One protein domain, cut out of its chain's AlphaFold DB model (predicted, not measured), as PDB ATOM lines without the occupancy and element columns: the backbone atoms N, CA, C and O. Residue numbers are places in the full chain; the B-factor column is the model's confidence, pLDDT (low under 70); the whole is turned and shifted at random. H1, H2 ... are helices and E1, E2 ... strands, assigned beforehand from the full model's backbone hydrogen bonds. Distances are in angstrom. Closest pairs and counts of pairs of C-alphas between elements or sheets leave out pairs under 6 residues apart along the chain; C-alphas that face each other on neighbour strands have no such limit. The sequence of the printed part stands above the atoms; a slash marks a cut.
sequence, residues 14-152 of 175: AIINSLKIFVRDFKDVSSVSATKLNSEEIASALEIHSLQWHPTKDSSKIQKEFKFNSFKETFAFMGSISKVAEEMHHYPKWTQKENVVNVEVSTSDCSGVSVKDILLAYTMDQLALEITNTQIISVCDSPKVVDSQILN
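This is residues 14 to 152 of the 175 residues of the protein "4a-hydroxytetrahydrobiopterin dehydratase" of Paramecium tetraurelia (UniProt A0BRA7). A small sheet of three strands is covered on one face by two long helices, H4 and H5, side by side and running opposite ways along the strands; the other face bears no named helix. The short helices H2 and H6 lie beyond this helix layer, away from the sheet, and H1 and H3 sit together beside H5, away from H4. The printed part has 139 residues with six named helices and three named strands, in the order H1 H2 H3 E1 H4 E2 E3 H5 H6. The sheet runs E1 E3 E2, antiparallel throughout, and the class is mixed, helices and strands. The whole is compact, with a radius of gyration of the C-alphas of 14.6 A, and spans 45 by 32 by 24 A.

E3, residues 100 to 105, is the inner strand. It is antiparallel to E1, residues 62 to 67, with N 66 and O 101 at 2.8 A, and to E2, residues 93 to 97, with N 102 and O 95 at 2.8 A; E2 and E3 form a hairpin. H4, residues 71 to 88, and H5, residues 115 to 133, are on the same face, giving two layers, helices on one face of a sheet. E1, H4 and E2 make a split strand-helix-strand unit, two strands running the same way with E3 between them, and its crossover is right-handed. H5 lies over E1 and E3 at a height over the sheet of 10.1 A. H4 and H5 touch at Phe 77 and Ala 128, their closest C-alphas, 6.3 A apart, at a shallow tilt of 32 degrees, opposite ways. H2, residues 26 to 31, touches H4 at residues 84 to 88 alone; the closest C-alphas, of Lys 27 and Glu 87, are 4.9 A apart. H6, residues 147 to 152, is close to H5 but not clearly touching; the closest C-alphas, of Thr 123 and Ile 150, are 6.8 A apart. H1, residues 14 to 19, touches H3, residues 39 to 48, about perpendicular at 74 degrees; the closest C-alphas, of Ile 15 and Glu 41, are 6.2 A apart. Each O i to N i+4 pair is within hydrogen-bond range in H1, H3, H4, H5 and H6; H2 has 0 of 2, but 2 of 3 O i to N i+3 pairs.

C-alpha 14 begins H1 at (-10.685, -6.587, 14.166), and C-alpha 152 ends H6 at (8.421, -18.047, 13.752). From first to last C-alpha, H5 measures 27.3 A, H4 25.5 A and E1 17.1 A.

The C-alphas of Ala 14 and Ile 137, the two farthest apart, are 46.1 A apart. The printed part has no cut. The links H3 to E1 and H5 to H6 are long. Residue 142 alone has a pLDDT under 70.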
ATOM      1  N   ALA A  14     -11.192  -7.952  14.079       84.06
ATOM      2  CA  ALA A  14     -10.685  -6.587  14.166       84.06
ATOM      3  C   ALA A  14      -9.556  -6.442  15.201       84.06
ATOM      4  O   ALA A  14      -8.521  -5.869  14.873       84.06
ATOM      5  N   ILE A  15      -9.723  -7.007  16.403       84.62
ATOM      6  CA  ILE A  15      -8.699  -6.981  17.463       84.62
ATOM      7  C   ILE A  15      -7.456  -7.765  17.041       84.62
ATOM      8  O   ILE A  15      -6.333  -7.313  17.226       84.62
ATOM      9  N   ILE A  16      -7.626  -8.933  16.418       84.81
ATOM     10  CA  ILE A  16      -6.465  -9.692  15.932       84.81
ATOM     11  C   ILE A  16      -5.702  -8.893  14.880       84.81
ATOM     12  O   ILE A  16      -4.480  -8.823  14.945       84.81
ATOM     13  N   ASN A  17      -6.406  -8.251  13.947       86.00
ATOM     14  CA  ASN A  17      -5.768  -7.439  12.918       86.00
ATOM     15  C   ASN A  17      -5.040  -6.210  13.487       86.00
ATOM     16  O   ASN A  17      -4.038  -5.811  12.903       86.00
ATOM     17  N   SER A  18      -5.503  -5.623  14.602       87.06
ATOM     18  CA  SER A  18      -4.785  -4.515  15.255       87.06
ATOM     19  C   SER A  18      -3.518  -4.980  15.981       87.06
ATOM     20  O   SER A  18      -2.540  -4.237  16.045       87.06
ATOM     21  N   LEU A  19      -3.508  -6.218  16.483       90.12
ATOM     22  CA  LEU A  19      -2.381  -6.815  17.206       90.12
ATOM     23  C   LEU A  19      -1.348  -7.494  16.297       90.12
ATOM     24  O   LEU A  19      -0.180  -7.624  16.667       90.12
ATOM     25  N   LYS A  20      -1.776  -7.980  15.131       89.75
ATOM     26  CA  LYS A  20      -0.966  -8.817  14.246       89.75
ATOM     27  C   LYS A  20       0.173  -8.017  13.626       89.75
ATOM     28  O   LYS A  20      -0.028  -7.202  12.730       89.75
ATOM     29  N   ILE A  21       1.391  -8.351  14.039       91.00
ATOM     30  CA  ILE A  21       2.623  -7.901  13.394       91.00
ATOM     31  C   ILE A  21       3.419  -9.107  12.917       91.00
ATOM     32  O   ILE A  21       3.554 -10.103  13.631       91.00
ATOM     33  N   PHE A  22       3.949  -9.011  11.702       91.06
ATOM     34  CA  PHE A  22       4.876  -9.998  11.174       91.06
ATOM     35  C   PHE A  22       6.302  -9.513  11.397       91.06
ATOM     36  O   PHE A  22       6.681  -8.464  10.877       91.06
ATOM     37  N   VAL A  23       7.082 -10.276  12.155       92.31
ATOM     38  CA  VAL A  23       8.463  -9.924  12.513       92.31
ATOM     39  C   VAL A  23       9.394 -10.998  11.968       92.31
ATOM     40  O   VAL A  23       9.183 -12.183  12.239       92.31
ATOM     41  N   ARG A  24      10.385 -10.605  11.159       91.81
ATOM     42  CA  ARG A  24      11.384 -11.529  10.587       91.81
ATOM     43  C   ARG A  24      12.649 -11.556  11.428       91.81
ATOM     44  O   ARG A  24      13.214 -12.625  11.632       91.81
ATOM     45  N   ASP A  25      13.051 -10.385  11.900       93.75
ATOM     46  CA  ASP A  25      14.211 -10.157  12.750       93.75
ATOM     47  C   ASP A  25      13.815  -9.201  13.887       93.75
ATOM     48  O   ASP A  25      12.963  -8.328  13.701       93.75
ATOM     49  N   PHE A  26      14.415  -9.339  15.071       95.38
ATOM     50  CA  PHE A  26      14.146  -8.433  16.191       95.38
ATOM     51  C   PHE A  26      14.452  -6.969  15.846       95.38
ATOM     52  O   PHE A  26      13.762  -6.074  16.332       95.38
ATOM     53  N   LYS A  27      15.391  -6.717  14.926       94.62
ATOM     54  CA  LYS A  27      15.718  -5.374  14.416       94.62
ATOM     55  C   LYS A  27      14.546  -4.679  13.734       94.62
ATOM     56  O   LYS A  27      14.450  -3.450  13.784       94.62
ATOM     57  N   ASP A  28      13.623  -5.447  13.157       93.00
ATOM     58  CA  ASP A  28      12.433  -4.906  12.496       93.00
ATOM     59  C   ASP A  28      11.471  -4.249  13.503       93.00
ATOM     60  O   ASP A  28      10.687  -3.369  13.139       93.00
ATOM     61  N   VAL A  29      11.540  -4.631  14.788       93.38
ATOM     62  CA  VAL A  29      10.633  -4.144  15.843       93.38
ATOM     63  C   VAL A  29      10.793  -2.646  16.089       93.38
ATOM     64  O   VAL A  29       9.807  -1.955  16.364       93.38
ATOM     65  N   SER A  30      12.006  -2.117  15.930       90.44
ATOM     66  CA  SER A  30      12.286  -0.683  16.051       90.44
ATOM     67  C   SER A  30      11.386   0.161  15.134       90.44
ATOM     68  O   SER A  30      10.903   1.217  15.541       90.44
ATOM     69  N   SER A  31      11.069  -0.363  13.944       89.94
ATOM     70  CA  SER A  31      10.264   0.296  12.909       89.94
ATOM     71  C   SER A  31       8.751   0.095  13.067       89.94
ATOM     72  O   SER A  31       7.966   0.714  12.350       89.94
ATOM     73  N   VAL A  32       8.312  -0.762  13.994       90.38
ATOM     74  CA  VAL A  32       6.884  -0.982  14.271       90.38
ATOM     75  C   VAL A  32       6.301   0.248  14.973       90.38
ATOM     76  O   VAL A  32       6.901   0.788  15.904       90.38
ATOM     77  N   SER A  33       5.113   0.691  14.552       87.75
ATOM     78  CA  SER A  33       4.417   1.818  15.186       87.75
ATOM     79  C   SER A  33       4.036   1.493  16.633       87.75
ATOM     80  O   SER A  33       3.422   0.463  16.911       87.75
ATOM     81  N   ALA A  34       4.359   2.398  17.555       88.44
ATOM     82  CA  ALA A  34       3.971   2.311  18.956       88.44
ATOM     83  C   ALA A  34       2.526   2.804  19.145       88.44
ATOM     84  O   ALA A  34       2.289   3.936  19.556       88.44
ATOM     85  N   THR A  35       1.543   1.965  18.822       93.56
ATOM     86  CA  THR A  35       0.136   2.258  19.129       93.56
ATOM     87  C   THR A  35      -0.204   1.722  20.517       93.56
ATOM     88  O   THR A  35       0.080   0.563  20.820       93.56
ATOM     89  N   LYS A  36      -0.813   2.564  21.361       95.75
ATOM     90  CA  LYS A  36      -1.258   2.166  22.701       95.75
ATOM     91  C   LYS A  36      -2.431   1.194  22.597       95.75
ATOM     92  O   LYS A  36      -3.459   1.545  22.023       95.75
ATOM     93  N   LEU A  37      -2.274   0.022  23.200       95.56
ATOM     94  CA  LEU A  37      -3.313  -0.992  23.313       95.56
ATOM     95  C   LEU A  37      -4.282  -0.652  24.447       95.56
ATOM     96  O   LEU A  37      -3.889  -0.124  25.493       95.56
ATOM     97  N   ASN A  38      -5.553  -0.982  24.247       93.94
ATOM     98  CA  ASN A  38      -6.557  -0.938  25.306       93.94
ATOM     99  C   ASN A  38      -6.582  -2.253  26.118       93.94
ATOM    100  O   ASN A  38      -5.925  -3.232  25.770       93.94
ATOM    101  N   SER A  39      -7.341  -2.289  27.217       93.12
ATOM    102  CA  SER A  39      -7.391  -3.458  28.109       93.12
ATOM    103  C   SER A  39      -7.897  -4.737  27.433       93.12
ATOM    104  O   SER A  39      -7.457  -5.823  27.802       93.12
ATOM    105  N   GLU A  40      -8.791  -4.616  26.449       91.56
ATOM    106  CA  GLU A  40      -9.286  -5.749  25.665       91.56
ATOM    107  C   GLU A  40      -8.180  -6.300  24.763       91.56
ATOM    108  O   GLU A  40      -7.865  -7.482  24.828       91.56
ATOM    109  N   GLU A  41      -7.516  -5.427  24.005       94.12
ATOM    110  CA  GLU A  41      -6.396  -5.793  23.131       94.12
ATOM    111  C   GLU A  41      -5.239  -6.429  23.910       94.12
ATOM    112  O   GLU A  41      -4.669  -7.423  23.465       94.12
ATOM    113  N   ILE A  42      -4.915  -5.900  25.096       96.06
ATOM    114  CA  ILE A  42      -3.903  -6.492  25.978       96.06
ATOM    115  C   ILE A  42      -4.334  -7.902  26.397       96.06
ATOM    116  O   ILE A  42      -3.542  -8.833  26.267       96.06
ATOM    117  N   ALA A  43      -5.573  -8.086  26.864       94.38
ATOM    118  CA  ALA A  43      -6.070  -9.399  27.271       94.38
ATOM    119  C   ALA A  43      -6.030 -10.411  26.112       94.38
ATOM    120  O   ALA A  43      -5.515 -11.518  26.281       94.38
ATOM    121  N   SER A  44      -6.481 -10.011  24.919       92.88
ATOM    122  CA  SER A  44      -6.434 -10.845  23.716       92.88
ATOM    123  C   SER A  44      -5.002 -11.211  23.334       92.88
ATOM    124  O   SER A  44      -4.735 -12.368  23.019       92.88
ATOM    125  N   ALA A  45      -4.068 -10.256  23.383       95.12
ATOM    126  CA  ALA A  45      -2.664 -10.488  23.061       95.12
ATOM    127  C   ALA A  45      -2.010 -11.476  24.040       95.12
ATOM    128  O   ALA A  45      -1.329 -12.413  23.618       95.12
ATOM    129  N   LEU A  46      -2.267 -11.316  25.343       95.94
ATOM    130  CA  LEU A  46      -1.799 -12.249  26.367       95.94
ATOM    131  C   LEU A  46      -2.349 -13.659  26.123       95.94
ATOM    132  O   LEU A  46      -1.604 -14.632  26.206       95.94
ATOM    133  N   GLU A  47      -3.622 -13.783  25.750       93.69
ATOM    134  CA  GLU A  47      -4.240 -15.076  25.464       93.69
ATOM    135  C   GLU A  47      -3.697 -15.723  24.176       93.69
ATOM    136  O   GLU A  47      -3.389 -16.915  24.173       93.69
ATOM    137  N   ILE A  48      -3.540 -14.960  23.084       92.81
ATOM    138  CA  ILE A  48      -2.973 -15.435  21.800       92.81
ATOM    139  C   ILE A  48      -1.598 -16.071  22.018       92.81
ATOM    140  O   ILE A  48      -1.290 -17.115  21.442       92.81
ATOM    141  N   HIS A  49      -0.783 -15.454  22.870       94.81
ATOM    142  CA  HIS A  49       0.584 -15.885  23.139       94.81
ATOM    143  C   HIS A  49       0.720 -16.747  24.402       94.81
ATOM    144  O   HIS A  49       1.837 -17.112  24.765       94.81
ATOM    145  N   SER A  50      -0.399 -17.114  25.043       95.69
ATOM    146  CA  SER A  50      -0.440 -17.923  26.273       95.69
ATOM    147  C   SER A  50       0.416 -17.355  27.418       95.69
ATOM    148  O   SER A  50       1.052 -18.090  28.174       95.69
ATOM    149  N   LEU A  51       0.434 -16.028  27.547       96.88
ATOM    150  CA  LEU A  51       1.264 -15.287  28.488       96.88
ATOM    151  C   LEU A  51       0.587 -15.140  29.848       96.88
ATOM    152  O   LEU A  51      -0.502 -14.587  29.966       96.88
ATOM    153  N   GLN A  52       1.292 -15.554  30.900       96.81
ATOM    154  CA  GLN A  52       0.877 -15.375  32.299       96.81
ATOM    155  C   GLN A  52       1.418 -14.056  32.877       96.81
ATOM    156  O   GLN A  52       2.050 -14.027  33.935       96.81
ATOM    157  N   TRP A  53       1.234 -12.967  32.131       98.31
ATOM    158  CA  TRP A  53       1.603 -11.608  32.534       98.31
ATOM    159  C   TRP A  53       0.369 -10.858  33.033       98.31
ATOM    160  O   TRP A  53      -0.747 -11.108  32.587       98.31
ATOM    161  N   HIS A  54       0.568  -9.918  33.952       97.94
ATOM    162  CA  HIS A  54      -0.530  -9.201  34.592       97.94
ATOM    163  C   HIS A  54      -0.505  -7.726  34.192       97.94
ATOM    164  O   HIS A  54       0.507  -7.065  34.420       97.94
ATOM    165  N   PRO A  55      -1.588  -7.166  33.633       97.44
ATOM    166  CA  PRO A  55      -1.704  -5.724  33.452       97.44
ATOM    167  C   PRO A  55      -1.752  -4.987  34.797       97.44
ATOM    168  O   PRO A  55      -2.288  -5.493  35.788       97.44
ATOM    169  N   THR A  56      -1.217  -3.770  34.851       96.00
ATOM    170  CA  THR A  56      -1.454  -2.858  35.980       96.00
ATOM    171  C   THR A  56      -2.919  -2.414  36.015       96.00
ATOM    172  O   THR A  56      -3.645  -2.537  35.029       96.00
ATOM    173  N   LYS A  57      -3.385  -1.869  37.150       91.88
ATOM    174  CA  LYS A  57      -4.793  -1.445  37.319       91.88
ATOM    175  C   LYS A  57      -5.270  -0.458  36.246       91.88
ATOM    176  O   LYS A  57      -6.439  -0.464  35.888       91.88
ATOM    177  N   ASP A  58      -4.370   0.384  35.760       92.44
ATOM    178  CA  ASP A  58      -4.595   1.382  34.712       92.44
ATOM    179  C   ASP A  58      -4.239   0.875  33.300       92.44
ATOM    180  O   ASP A  58      -4.302   1.643  32.343       92.44
ATOM    181  N   SER A  59      -3.842  -0.398  33.160       92.94
ATOM    182  CA  SER A  59      -3.361  -1.010  31.911       92.94
ATOM    183  C   SER A  59      -2.214  -0.239  31.234       92.94
ATOM    184  O   SER A  59      -2.005  -0.358  30.029       92.94
ATOM    185  N   SER A  60      -1.459   0.570  31.989       95.44
ATOM    186  CA  SER A  60      -0.320   1.319  31.447       95.44
ATOM    187  C   SER A  60       0.919   0.446  31.253       95.44
ATOM    188  O   SER A  60       1.788   0.798  30.455       95.44
ATOM    189  N   LYS A  61       0.991  -0.693  31.950       97.88
ATOM    190  CA  LYS A  61       2.089  -1.659  31.872       97.88
ATOM    191  C   LYS A  61       1.563  -3.083  31.996       97.88
ATOM    192  O   LYS A  61       0.481  -3.304  32.543       97.88
ATOM    193  N   ILE A  62       2.382  -4.047  31.592       98.56
ATOM    194  CA  ILE A  62       2.251  -5.444  32.022       98.56
ATOM    195  C   ILE A  62       3.467  -5.842  32.860       98.56
ATOM    196  O   ILE A  62       4.567  -5.322  32.664       98.56
ATOM    197  N   GLN A  63       3.261  -6.748  33.811       98.56
ATOM    198  CA  GLN A  63       4.287  -7.179  34.760       98.56
ATOM    199  C   GLN A  63       4.281  -8.690  34.990       98.56
ATOM    200  O   GLN A  63       3.232  -9.342  34.932       98.56
ATOM    201  N   LYS A  64       5.463  -9.239  35.284       98.56
ATOM    202  CA  LYS A  64       5.656 -10.644  35.657       98.56
ATOM    203  C   LYS A  64       6.878 -10.819  36.554       98.56
ATOM    204  O   LYS A  64       7.874 -10.111  36.422       98.56
ATOM    205  N   GLU A  65       6.788 -11.790  37.455       98.56
ATOM    206  CA  GLU A  65       7.893 -12.260  38.286       98.56
ATOM    207  C   GLU A  65       8.459 -13.558  37.691       98.56
ATOM    208  O   GLU A  65       7.729 -14.530  37.491       98.56
ATOM    209  N   PHE A  66       9.762 -13.578  37.419       98.44
ATOM    210  CA  PHE A  66      10.504 -14.768  37.010       98.44
ATOM    211  C   PHE A  66      11.301 -15.302  38.197       98.44
ATOM    212  O   PHE A  66      11.987 -14.535  38.872       98.44
ATOM    213  N   LYS A  67      11.232 -16.615  38.441       97.81
ATOM    214  CA  LYS A  67      12.007 -17.309  39.480       97.81
ATOM    215  C   LYS A  67      12.883 -18.367  38.837       97.81
ATOM    216  O   LYS A  67      12.384 -19.183  38.067       97.81
ATOM    217  N   PHE A  68      14.156 -18.367  39.198       96.56
ATOM    218  CA  PHE A  68      15.155 -19.312  38.706       96.56
ATOM    219  C   PHE A  68      15.693 -20.170  39.850       96.56
ATOM    220  O   PHE A  68      15.517 -19.830  41.017       96.56
ATOM    221  N   ASN A  69      16.381 -21.272  39.562       95.19
ATOM    222  CA  ASN A  69      16.943 -22.129  40.613       95.19
ATOM    223  C   ASN A  69      18.270 -21.587  41.154       95.19
ATOM    224  O   ASN A  69      18.701 -21.952  42.247       95.19
ATOM    225  N   SER A  70      18.934 -20.716  40.393       93.94
ATOM    226  CA  SER A  70      20.226 -20.159  40.770       93.94
ATOM    227  C   SER A  70      20.429 -18.734  40.261       93.94
ATOM    228  O   SER A  70      19.797 -18.271  39.308       93.94
ATOM    229  N   PHE A  71      21.387 -18.040  40.877       93.44
ATOM    230  CA  PHE A  71      21.817 -16.718  40.427       93.44
ATOM    231  C   PHE A  71      22.441 -16.751  39.023       93.44
ATOM    232  O   PHE A  71      22.301 -15.796  38.264       93.44
ATOM    233  N   LYS A  72      23.081 -17.865  38.636       92.81
ATOM    234  CA  LYS A  72      23.641 -18.023  37.284       92.81
ATOM    235  C   LYS A  72      22.551 -18.054  36.219       92.81
ATOM    236  O   LYS A  72      22.681 -17.360  35.221       92.81
ATOM    237  N   GLU A  73      21.478 -18.812  36.448       94.19
ATOM    238  CA  GLU A  73      20.310 -18.843  35.555       94.19
ATOM    239  C   GLU A  73      19.668 -17.459  35.438       94.19
ATOM    240  O   GLU A  73      19.351 -17.013  34.340       94.19
ATOM    241  N   THR A  74      19.562 -16.743  36.564       95.19
ATOM    242  CA  THR A  74      19.061 -15.362  36.585       95.19
ATOM    243  C   THR A  74      19.898 -14.447  35.686       95.19
ATOM    244  O   THR A  74      19.350 -13.714  34.866       95.19
ATOM    245  N   PHE A  75      21.229 -14.513  35.783       94.06
ATOM    246  CA  PHE A  75      22.122 -13.708  34.944       94.06
ATOM    247  C   PHE A  75      22.131 -14.146  33.477       94.06
ATOM    248  O   PHE A  75      22.154 -13.284  32.602       94.06
ATOM    249  N   ALA A  76      22.060 -15.448  33.193       93.88
ATOM    250  CA  ALA A  76      21.926 -15.956  31.827       93.88
ATOM    251  C   ALA A  76      20.633 -15.441  31.170       93.88
ATOM    252  O   ALA A  76      20.643 -15.022  30.011       93.88
ATOM    253  N   PHE A  77      19.537 -15.383  31.933       95.25
ATOM    254  CA  PHE A  77      18.270 -14.807  31.486       95.25
ATOM    255  C   PHE A  77      18.410 -13.322  31.183       95.25
ATOM    256  O   PHE A  77      18.126 -12.892  30.067       95.25
ATOM    257  N   MET A  78      18.914 -12.544  32.141       95.62
ATOM    258  CA  MET A  78      19.090 -11.104  31.961       95.62
ATOM    259  C   MET A  78      20.028 -10.783  30.788       95.62
ATOM    260  O   MET A  78      19.729  -9.896  29.994       95.62
ATOM    261  N   GLY A  79      21.123 -11.531  30.620       94.56
ATOM    262  CA  GLY A  79      22.044 -11.366  29.491       94.56
ATOM    263  C   GLY A  79      21.388 -11.662  28.141       94.56
ATOM    264  O   GLY A  79      21.532 -10.881  27.201       94.56
ATOM    265  N   SER A  80      20.602 -12.738  28.060       94.12
ATOM    266  CA  SER A  80      19.866 -13.102  26.841       94.12
ATOM    267  C   SER A  80      18.853 -12.025  26.449       94.12
ATOM    268  O   SER A  80      18.780 -11.631  25.286       94.12
ATOM    269  N   ILE A  81      18.126 -11.476  27.428       96.19
ATOM    270  CA  ILE A  81      17.195 -10.366  27.195       96.19
ATOM    271  C   ILE A  81      17.916  -9.077  26.835       96.19
ATOM    272  O   ILE A  81      17.420  -8.343  25.989       96.19
ATOM    273  N   SER A  82      19.091  -8.806  27.405       95.94
ATOM    274  CA  SER A  82      19.876  -7.626  27.039       95.94
ATOM    275  C   SER A  82      20.229  -7.612  25.551       95.94
ATOM    276  O   SER A  82      20.189  -6.545  24.946       95.94
ATOM    277  N   LYS A  83      20.551  -8.769  24.957       94.50
ATOM    278  CA  LYS A  83      20.809  -8.883  23.513       94.50
ATOM    279  C   LYS A  83      19.552  -8.557  22.699       94.50
ATOM    280  O   LYS A  83      19.598  -7.706  21.819       94.50
ATOM    281  N   VAL A  84      18.435  -9.212  23.021       95.88
ATOM    282  CA  VAL A  84      17.157  -9.030  22.312       95.88
ATOM    283  C   VAL A  84      16.648  -7.591  22.431       95.88
ATOM    284  O   VAL A  84      16.235  -7.000  21.439       95.88
ATOM    285  N   ALA A  85      16.693  -7.010  23.630       97.00
ATOM    286  CA  ALA A  85      16.238  -5.645  23.883       97.00
ATOM    287  C   ALA A  85      17.020  -4.612  23.059       97.00
ATOM    288  O   ALA A  85      16.429  -3.655  22.559       97.00
ATOM    289  N   GLU A  86      18.327  -4.833  22.880       97.00
ATOM    290  CA  GLU A  86      19.172  -3.991  22.035       97.00
ATOM    291  C   GLU A  86      18.792  -4.115  20.556       97.00
ATOM    292  O   GLU A  86      18.626  -3.103  19.882       97.00
ATOM    293  N   GLU A  87      18.571  -5.335  20.057       95.81
ATOM    294  CA  GLU A  87      18.107  -5.548  18.680       95.81
ATOM    295  C   GLU A  87      16.732  -4.909  18.439       95.81
ATOM    296  O   GLU A  87      16.520  -4.269  17.413       95.81
ATOM    297  N   MET A  88      15.810  -5.022  19.398       96.69
ATOM    298  CA  MET A  88      14.473  -4.431  19.305       96.69
ATOM    299  C   MET A  88      14.459  -2.904  19.474       96.69
ATOM    300  O   MET A  88      13.442  -2.281  19.159       96.69
ATOM    301  N   HIS A  89      15.534  -2.307  20.005       96.75
ATOM    302  CA  HIS A  89      15.532  -0.957  20.582       96.75
ATOM    303  C   HIS A  89      14.349  -0.732  21.543       96.75
ATOM    304  O   HIS A  89      13.695   0.311  21.530       96.75
ATOM    305  N   HIS A  90      14.046  -1.742  22.362       97.19
ATOM    306  CA  HIS A  90      12.919  -1.725  23.292       97.19
ATOM    307  C   HIS A  90      13.307  -2.428  24.587       97.19
ATOM    308  O   HIS A  90      13.604  -3.622  24.594       97.19
ATOM    309  N   TYR A  91      13.328  -1.680  25.689       97.31
ATOM    310  CA  TYR A  91      13.988  -2.110  26.918       97.31
ATOM    311  C   TYR A  91      12.978  -2.392  28.035       97.31
ATOM    312  O   TYR A  91      12.081  -1.576  28.270       97.31
ATOM    313  N   PRO A  92      13.125  -3.504  28.776       97.88
ATOM    314  CA  PRO A  92      12.309  -3.749  29.951       97.88
ATOM    315  C   PRO A  92      12.774  -2.886  31.124       97.88
ATOM    316  O   PRO A  92      13.944  -2.516  31.239       97.88
ATOM    317  N   LYS A  93      11.872  -2.650  32.074       98.19
ATOM    318  CA  LYS A  93      12.247  -2.246  33.427       98.19
ATOM    319  C   LYS A  93      12.233  -3.493  34.299       98.19
ATOM    320  O   LYS A  93      11.216  -4.170  34.387       98.19
ATOM    321  N   TRP A  94      13.325  -3.780  34.997       97.94
ATOM    322  CA  TRP A  94      13.353  -4.883  35.955       97.94
ATOM    323  C   TRP A  94      14.002  -4.511  37.284       97.94
ATOM    324  O   TRP A  94      14.753  -3.542  37.393       97.94
ATOM    325  N   THR A  95      13.715  -5.309  38.305       98.19
ATOM    326  CA  THR A  95      14.482  -5.368  39.551       98.19
ATOM    327  C   THR A  95      14.811  -6.825  39.839       98.19
ATOM    328  O   THR A  95      13.999  -7.710  39.573       98.19
ATOM    329  N   GLN A  96      16.001  -7.082  40.369       97.19
ATOM    330  CA  GLN A  96      16.462  -8.429  40.673       97.19
ATOM    331  C   GLN A  96      16.794  -8.526  42.165       97.19
ATOM    332  O   GLN A  96      17.441  -7.641  42.726       97.19
ATOM    333  N   LYS A  97      16.323  -9.596  42.809       96.56
ATOM    334  CA  LYS A  97      16.645  -9.948  44.195       96.56
ATOM    335  C   LYS A  97      16.860 -11.456  44.274       96.56
ATOM    336  O   LYS A  97      15.963 -12.218  43.936       96.56
ATOM    337  N   GLU A  98      18.042 -11.880  44.717       93.88
ATOM    338  CA  GLU A  98      18.446 -13.296  44.749       93.88
ATOM    339  C   GLU A  98      18.238 -14.005  43.394       93.88
ATOM    340  O   GLU A  98      18.880 -13.669  42.409       93.88
ATOM    341  N   ASN A  99      17.353 -14.984  43.300       95.62
ATOM    342  CA  ASN A  99      17.037 -15.732  42.082       95.62
ATOM    343  C   ASN A  99      15.708 -15.290  41.441       95.62
ATOM    344  O   ASN A  99      15.101 -16.046  40.681       95.62
ATOM    345  N   VAL A 100      15.236 -14.088  41.782       97.88
ATOM    346  CA  VAL A 100      13.953 -13.538  41.341       97.88
ATOM    347  C   VAL A 100      14.167 -12.259  40.536       97.88
ATOM    348  O   VAL A 100      14.875 -11.352  40.980       97.88
ATOM    349  N   VAL A 101      13.519 -12.168  39.373       98.50
ATOM    350  CA  VAL A 101      13.498 -10.976  38.513       98.50
ATOM    351  C   VAL A 101      12.059 -10.503  38.354       98.50
ATOM    352  O   VAL A 101      11.232 -11.184  37.752       98.50
ATOM    353  N   ASN A 102      11.761  -9.321  38.878       98.62
ATOM    354  CA  ASN A 102      10.483  -8.646  38.681       98.62
ATOM    355  C   ASN A 102      10.588  -7.728  37.471       98.62
ATOM    356  O   ASN A 102      11.465  -6.865  37.449       98.62
ATOM    357  N   VAL A 103       9.702  -7.900  36.495       98.62
ATOM    358  CA  VAL A 103       9.741  -7.190  35.214       98.62
ATOM    359  C   VAL A 103       8.458  -6.395  35.006       98.62
ATOM    360  O   VAL A 103       7.365  -6.905  35.227       98.62
ATOM    361  N   GLU A 104       8.610  -5.164  34.528       98.44
ATOM    362  CA  GLU A 104       7.572  -4.299  33.975       98.44
ATOM    363  C   GLU A 104       7.956  -3.940  32.530       98.44
ATOM    364  O   GLU A 104       9.091  -3.529  32.273       98.44
ATOM    365  N   VAL A 105       7.010  -4.029  31.594       98.25
ATOM    366  CA  VAL A 105       7.190  -3.524  30.222       98.25
ATOM    367  C   VAL A 105       6.056  -2.571  29.843       98.25
ATOM    368  O   VAL A 105       4.894  -2.763  30.218       98.25
ATOM    369  N   SER A 106       6.435  -1.502  29.151       97.81
ATOM    370  CA  SER A 106       5.559  -0.477  28.583       97.81
ATOM    371  C   SER A 106       6.337   0.341  27.561       97.81
ATOM    372  O   SER A 106       7.524   0.608  27.757       97.81
ATOM    373  N   THR A 107       5.654   0.848  26.546       97.25
ATOM    374  CA  THR A 107       6.227   1.691  25.504       97.25
ATOM    375  C   THR A 107       6.059   3.169  25.849       97.25
ATOM    376  O   THR A 107       4.943   3.683  25.968       97.25
ATOM    377  N   SER A 108       7.183   3.873  26.009       92.25
ATOM    378  CA  SER A 108       7.195   5.294  26.380       92.25
ATOM    379  C   SER A 108       6.540   6.187  25.324       92.25
ATOM    380  O   SER A 108       5.741   7.048  25.689       92.25
ATOM    381  N   ASP A 109       6.791   5.923  24.039       91.75
ATOM    382  CA  ASP A 109       6.283   6.718  22.908       91.75
ATOM    383  C   ASP A 109       4.755   6.837  22.894       91.75
ATOM    384  O   ASP A 109       4.207   7.867  22.506       91.75
ATOM    385  N   CYS A 110       4.055   5.799  23.364       93.62
ATOM    386  CA  CYS A 110       2.597   5.775  23.437       93.62
ATOM    387  C   CYS A 110       2.054   5.875  24.866       93.62
ATOM    388  O   CYS A 110       0.843   5.771  25.066       93.62
ATOM    389  N   SER A 111       2.922   6.069  25.867       94.12
ATOM    390  CA  SER A 111       2.548   6.146  27.288       94.12
ATOM    391  C   SER A 111       1.620   4.996  27.720       94.12
ATOM    392  O   SER A 111       0.546   5.208  28.303       94.12
ATOM    393  N   GLY A 112       1.992   3.763  27.371       96.69
ATOM    394  CA  GLY A 112       1.193   2.572  27.654       96.69
ATOM    395  C   GLY A 112       1.795   1.298  27.074       96.69
ATOM    396  O   GLY A 112       2.919   1.303  26.587       96.69
ATOM    397  N   VAL A 113       1.027   0.214  27.105       97.94
ATOM    398  CA  VAL A 113       1.416  -1.057  26.483       97.94
ATOM    399  C   VAL A 113       1.208  -0.966  24.972       97.94
ATOM    400  O   VAL A 113       0.151  -0.525  24.524       97.94
ATOM    401  N   SER A 114       2.194  -1.395  24.192       97.56
ATOM    402  CA  SER A 114       2.096  -1.595  22.744       97.56
ATOM    403  C   SER A 114       2.377  -3.054  22.375       97.56
ATOM    404  O   SER A 114       2.778  -3.863  23.214       97.56
ATOM    405  N   VAL A 115       2.237  -3.405  21.095       96.56
ATOM    406  CA  VAL A 115       2.595  -4.749  20.609       96.56
ATOM    407  C   VAL A 115       4.090  -5.061  20.825       96.56
ATOM    408  O   VAL A 115       4.440  -6.224  21.023       96.56
ATOM    409  N   LYS A 116       4.970  -4.045  20.882       97.44
ATOM    410  CA  LYS A 116       6.400  -4.235  21.202       97.44
ATOM    411  C   LYS A 116       6.593  -4.831  22.596       97.44
ATOM    412  O   LYS A 116       7.429  -5.715  22.778       97.44
ATOM    413  N   ASP A 117       5.784  -4.391  23.560       98.31
ATOM    414  CA  ASP A 117       5.801  -4.905  24.931       98.31
ATOM    415  C   ASP A 117       5.334  -6.359  24.993       98.31
ATOM    416  O   ASP A 117       5.943  -7.168  25.689       98.31
ATOM    417  N   ILE A 118       4.289  -6.708  24.233       98.06
ATOM    418  CA  ILE A 118       3.787  -8.086  24.148       98.06
ATOM    419  C   ILE A 118       4.852  -9.009  23.544       98.06
ATOM    420  O   ILE A 118       5.086 -10.099  24.067       98.06
ATOM    421  N   LEU A 119       5.525  -8.577  22.474       97.88
ATOM    422  CA  LEU A 119       6.589  -9.357  21.843       97.88
ATOM    423  C   LEU A 119       7.797  -9.539  22.772       97.88
ATOM    424  O   LEU A 119       8.344 -10.643  22.859       97.88
ATOM    425  N   LEU A 120       8.195  -8.491  23.500       98.19
ATOM    426  CA  LEU A 120       9.270  -8.588  24.486       98.19
ATOM    427  C   LEU A 120       8.881  -9.546  25.624       98.19
ATOM    428  O   LEU A 120       9.648 -10.451  25.942       98.19
ATOM    429  N   ALA A 121       7.669  -9.418  26.171       98.56
ATOM    430  CA  ALA A 121       7.135 -10.315  27.197       98.56
ATOM    431  C   ALA A 121       7.083 -11.782  26.730       98.56
ATOM    432  O   ALA A 121       7.485 -12.686  27.464       98.56
ATOM    433  N   TYR A 122       6.650 -12.023  25.487       98.31
ATOM    434  CA  TYR A 122       6.666 -13.350  24.874       98.31
ATOM    435  C   TYR A 122       8.080 -13.917  24.762       98.31
ATOM    436  O   TYR A 122       8.323 -15.061  25.147       98.31
ATOM    437  N   THR A 123       9.023 -13.105  24.291       97.88
ATOM    438  CA  THR A 123      10.424 -13.508  24.146       97.88
ATOM    439  C   THR A 123      11.056 -13.828  25.502       97.88
ATOM    440  O   THR A 123      11.763 -14.828  25.633       97.88
ATOM    441  N   MET A 124      10.729 -13.051  26.541       98.12
ATOM    442  CA  MET A 124      11.126 -13.328  27.923       98.12
ATOM    443  C   MET A 124      10.600 -14.673  28.420       98.12
ATOM    444  O   MET A 124      11.365 -15.441  28.999       98.12
ATOM    445  N   ASP A 125       9.339 -15.006  28.151       97.94
ATOM    446  CA  ASP A 125       8.772 -16.300  28.540       97.94
ATOM    447  C   ASP A 125       9.465 -17.476  27.833       97.94
ATOM    448  O   ASP A 125       9.770 -18.478  28.482       97.94
ATOM    449  N   GLN A 126       9.770 -17.351  26.536       96.56
ATOM    450  CA  GLN A 126      10.482 -18.399  25.793       96.56
ATOM    451  C   GLN A 126      11.905 -18.617  26.323       96.56
ATOM    452  O   GLN A 126      12.326 -19.755  26.535       96.56
ATOM    453  N   LEU A 127      12.642 -17.532  26.572       95.62
ATOM    454  CA  LEU A 127      14.015 -17.613  27.069       95.62
ATOM    455  C   LEU A 127      14.074 -18.108  28.514       95.62
ATOM    456  O   LEU A 127      14.940 -18.914  28.844       95.62
ATOM    457  N   ALA A 128      13.137 -17.688  29.368       95.69
ATOM    458  CA  ALA A 128      13.035 -18.206  30.727       95.69
ATOM    459  C   ALA A 128      12.780 -19.722  30.727       95.69
ATOM    460  O   ALA A 128      13.465 -20.446  31.448       95.69
ATOM    461  N   LEU A 129      11.856 -20.203  29.885       94.69
ATOM    462  CA  LEU A 129      11.567 -21.631  29.746       94.69
ATOM    463  C   LEU A 129      12.817 -22.419  29.328       94.69
ATOM    464  O   LEU A 129      13.156 -23.416  29.965       94.69
ATOM    465  N   GLU A 130      13.528 -21.951  28.302       92.62
ATOM    466  CA  GLU A 130      14.755 -22.594  27.818       92.62
ATOM    467  C   GLU A 130      15.839 -22.674  28.897       92.62
ATOM    468  O   GLU A 130      16.471 -23.716  29.078       92.62
ATOM    469  N   ILE A 131      16.026 -21.587  29.648       92.19
ATOM    470  CA  ILE A 131      17.015 -21.515  30.725       92.19
ATOM    471  C   ILE A 131      16.668 -22.485  31.847       92.19
ATOM    472  O   ILE A 131      17.548 -23.189  32.327       92.19
ATOM    473  N   THR A 132      15.394 -22.580  32.235       91.62
ATOM    474  CA  THR A 132      14.970 -23.525  33.279       91.62
ATOM    475  C   THR A 132      15.056 -24.991  32.848       91.62
ATOM    476  O   THR A 132      15.191 -25.867  33.698       91.62
ATOM    477  N   ASN A 133      15.017 -25.265  31.540       90.94
ATOM    478  CA  ASN A 133      15.127 -26.613  30.980       90.94
ATOM    479  C   ASN A 133      16.570 -27.012  30.631       90.94
ATOM    480  O   ASN A 133      16.822 -28.169  30.285       90.94
ATOM    481  N   THR A 134      17.519 -26.078  30.717       86.06
ATOM    482  CA  THR A 134      18.921 -26.293  30.353       86.06
ATOM    483  C   THR A 134      19.815 -26.210  31.582       86.06
ATOM    484  O   THR A 134      19.656 -25.351  32.441       86.06
ATOM    485  N   GLN A 135      20.823 -27.079  31.662       83.44
ATOM    486  CA  GLN A 135      21.848 -26.956  32.692       83.44
ATOM    487  C   GLN A 135      22.807 -25.808  32.342       83.44
ATOM    488  O   GLN A 135      23.683 -25.964  31.494       83.44
ATOM    489  N   ILE A 136      22.655 -24.666  33.012       86.75
ATOM    490  CA  ILE A 136      23.537 -23.502  32.852       86.75
ATOM    491  C   ILE A 136      24.824 -23.722  33.657       86.75
ATOM    492  O   ILE A 136      24.818 -23.722  34.893       86.75
ATOM    493  N   ILE A 137      25.948 -23.917  32.963       83.31
ATOM    494  CA  ILE A 137      27.257 -24.153  33.592       83.31
ATOM    495  C   ILE A 137      27.973 -22.811  33.794       83.31
ATOM    496  O   ILE A 137      28.498 -22.543  34.886       83.31
ATOM    497  N   SER A 138      27.923 -21.955  32.771       85.38
ATOM    498  CA  SER A 138      28.504 -20.616  32.710       85.38
ATOM    499  C   SER A 138      27.446 -19.556  32.397       85.38
ATOM    500  O   SER A 138      26.503 -19.792  31.653       85.38
ATOM    501  N   VAL A 139      27.636 -18.341  32.918       79.88
ATOM    502  CA  VAL A 139      26.782 -17.180  32.589       79.88
ATOM    503  C   VAL A 139      26.956 -16.701  31.145       79.88
ATOM    504  O   VAL A 139      26.138 -15.933  30.653       79.88
ATOM    505  N   CYS A 140      28.026 -17.135  30.475       78.88
ATOM    506  CA  CYS A 140      28.269 -16.854  29.062       78.88
ATOM    507  C   CYS A 140      27.631 -17.895  28.133       78.88
ATOM    508  O   CYS A 140      27.694 -17.728  26.914       78.88
ATOM    509  N   ASP A 141      27.055 -18.969  28.683       75.62
ATOM    510  CA  ASP A 141      26.354 -19.962  27.876       75.62
ATOM    511  C   ASP A 141      25.129 -19.288  27.254       75.62
ATOM    512  O   ASP A 141      24.275 -18.736  27.949       75.62
ATOM    513  N   SER A 142      25.060 -19.299  25.925       67.50
ATOM    514  CA  SER A 142      23.886 -18.796  25.219       67.50
ATOM    515  C   SER A 142      22.788 -19.862  25.235       67.50
ATOM    516  O   SER A 142      23.098 -21.043  25.032       67.50
ATOM    517  N   PRO A 143      21.514 -19.483  25.443       72.81
ATOM    518  CA  PRO A 143      20.392 -20.395  25.256       72.81
ATOM    519  C   PRO A 143      20.444 -21.033  23.864       72.81
ATOM    520  O   PRO A 143      20.879 -20.397  22.902       72.81
ATOM    521  N   LYS A 144      19.994 -22.285  23.735       71.94
ATOM    522  CA  LYS A 144      20.009 -22.976  22.433       71.94
ATOM    523  C   LYS A 144      18.890 -22.506  21.509       71.94
ATOM    524  O   LYS A 144      18.936 -22.789  20.312       71.94
ATOM    525  N   VAL A 145      17.884 -21.821  22.051       74.44
ATOM    526  CA  VAL A 145      16.786 -21.267  21.261       74.44
ATOM    527  C   VAL A 145      17.325 -20.183  20.336       74.44
ATOM    528  O   VAL A 145      17.895 -19.186  20.772       74.44
ATOM    529  N   VAL A 146      17.113 -20.398  19.042       82.00
ATOM    530  CA  VAL A 146      17.485 -19.454  17.990       82.00
ATOM    531  C   VAL A 146      16.397 -18.389  17.871       82.00
ATOM    532  O   VAL A 146      15.215 -18.728  17.807       82.00
ATOM    533  N   ASP A 147      16.787 -17.118  17.765       88.19
ATOM    534  CA  ASP A 147      15.885 -15.962  17.616       88.19
ATOM    535  C   ASP A 147      14.797 -16.197  16.546       88.19
ATOM    536  O   ASP A 147      13.608 -15.959  16.770       88.19
ATOM    537  N   SER A 148      15.169 -16.805  15.413       89.00
ATOM    538  CA  SER A 148      14.235 -17.161  14.338       89.00
ATOM    539  C   SER A 148      13.136 -18.137  14.771       89.00
ATOM    540  O   SER A 148      12.022 -18.071  14.261       89.00
ATOM    541  N   GLN A 149      13.414 -19.064  15.692       92.19
ATOM    542  CA  GLN A 149      12.414 -20.005  16.202       92.19
ATOM    543  C   GLN A 149      11.372 -19.291  17.072       92.19
ATOM    544  O   GLN A 149      10.178 -19.584  16.949       92.19
ATOM    545  N   ILE A 150      11.807 -18.335  17.900       94.50
ATOM    546  CA  ILE A 150      10.914 -17.495  18.712       94.50
ATOM    547  C   ILE A 150       9.989 -16.705  17.785       94.50
ATOM    548  O   ILE A 150       8.768 -16.807  17.900       94.50
ATOM    549  N   LEU A 151      10.558 -15.991  16.811       94.69
ATOM    550  CA  LEU A 151       9.793 -15.154  15.883       94.69
ATOM    551  C   LEU A 151       8.861 -15.972  14.976       94.69
ATOM    552  O   LEU A 151       7.716 -15.583  14.742       94.69
ATOM    553  N   ASN A 152       9.289 -17.150  14.515       94.06
ATOM    554  CA  ASN A 152       8.421 -18.047  13.752       94.06
ATOM    555  C   ASN A 152       7.217 -18.511  14.578       94.06
ATOM    556  O   ASN A 152       6.091 -18.506  14.080       94.06
TER     557      ASN A 152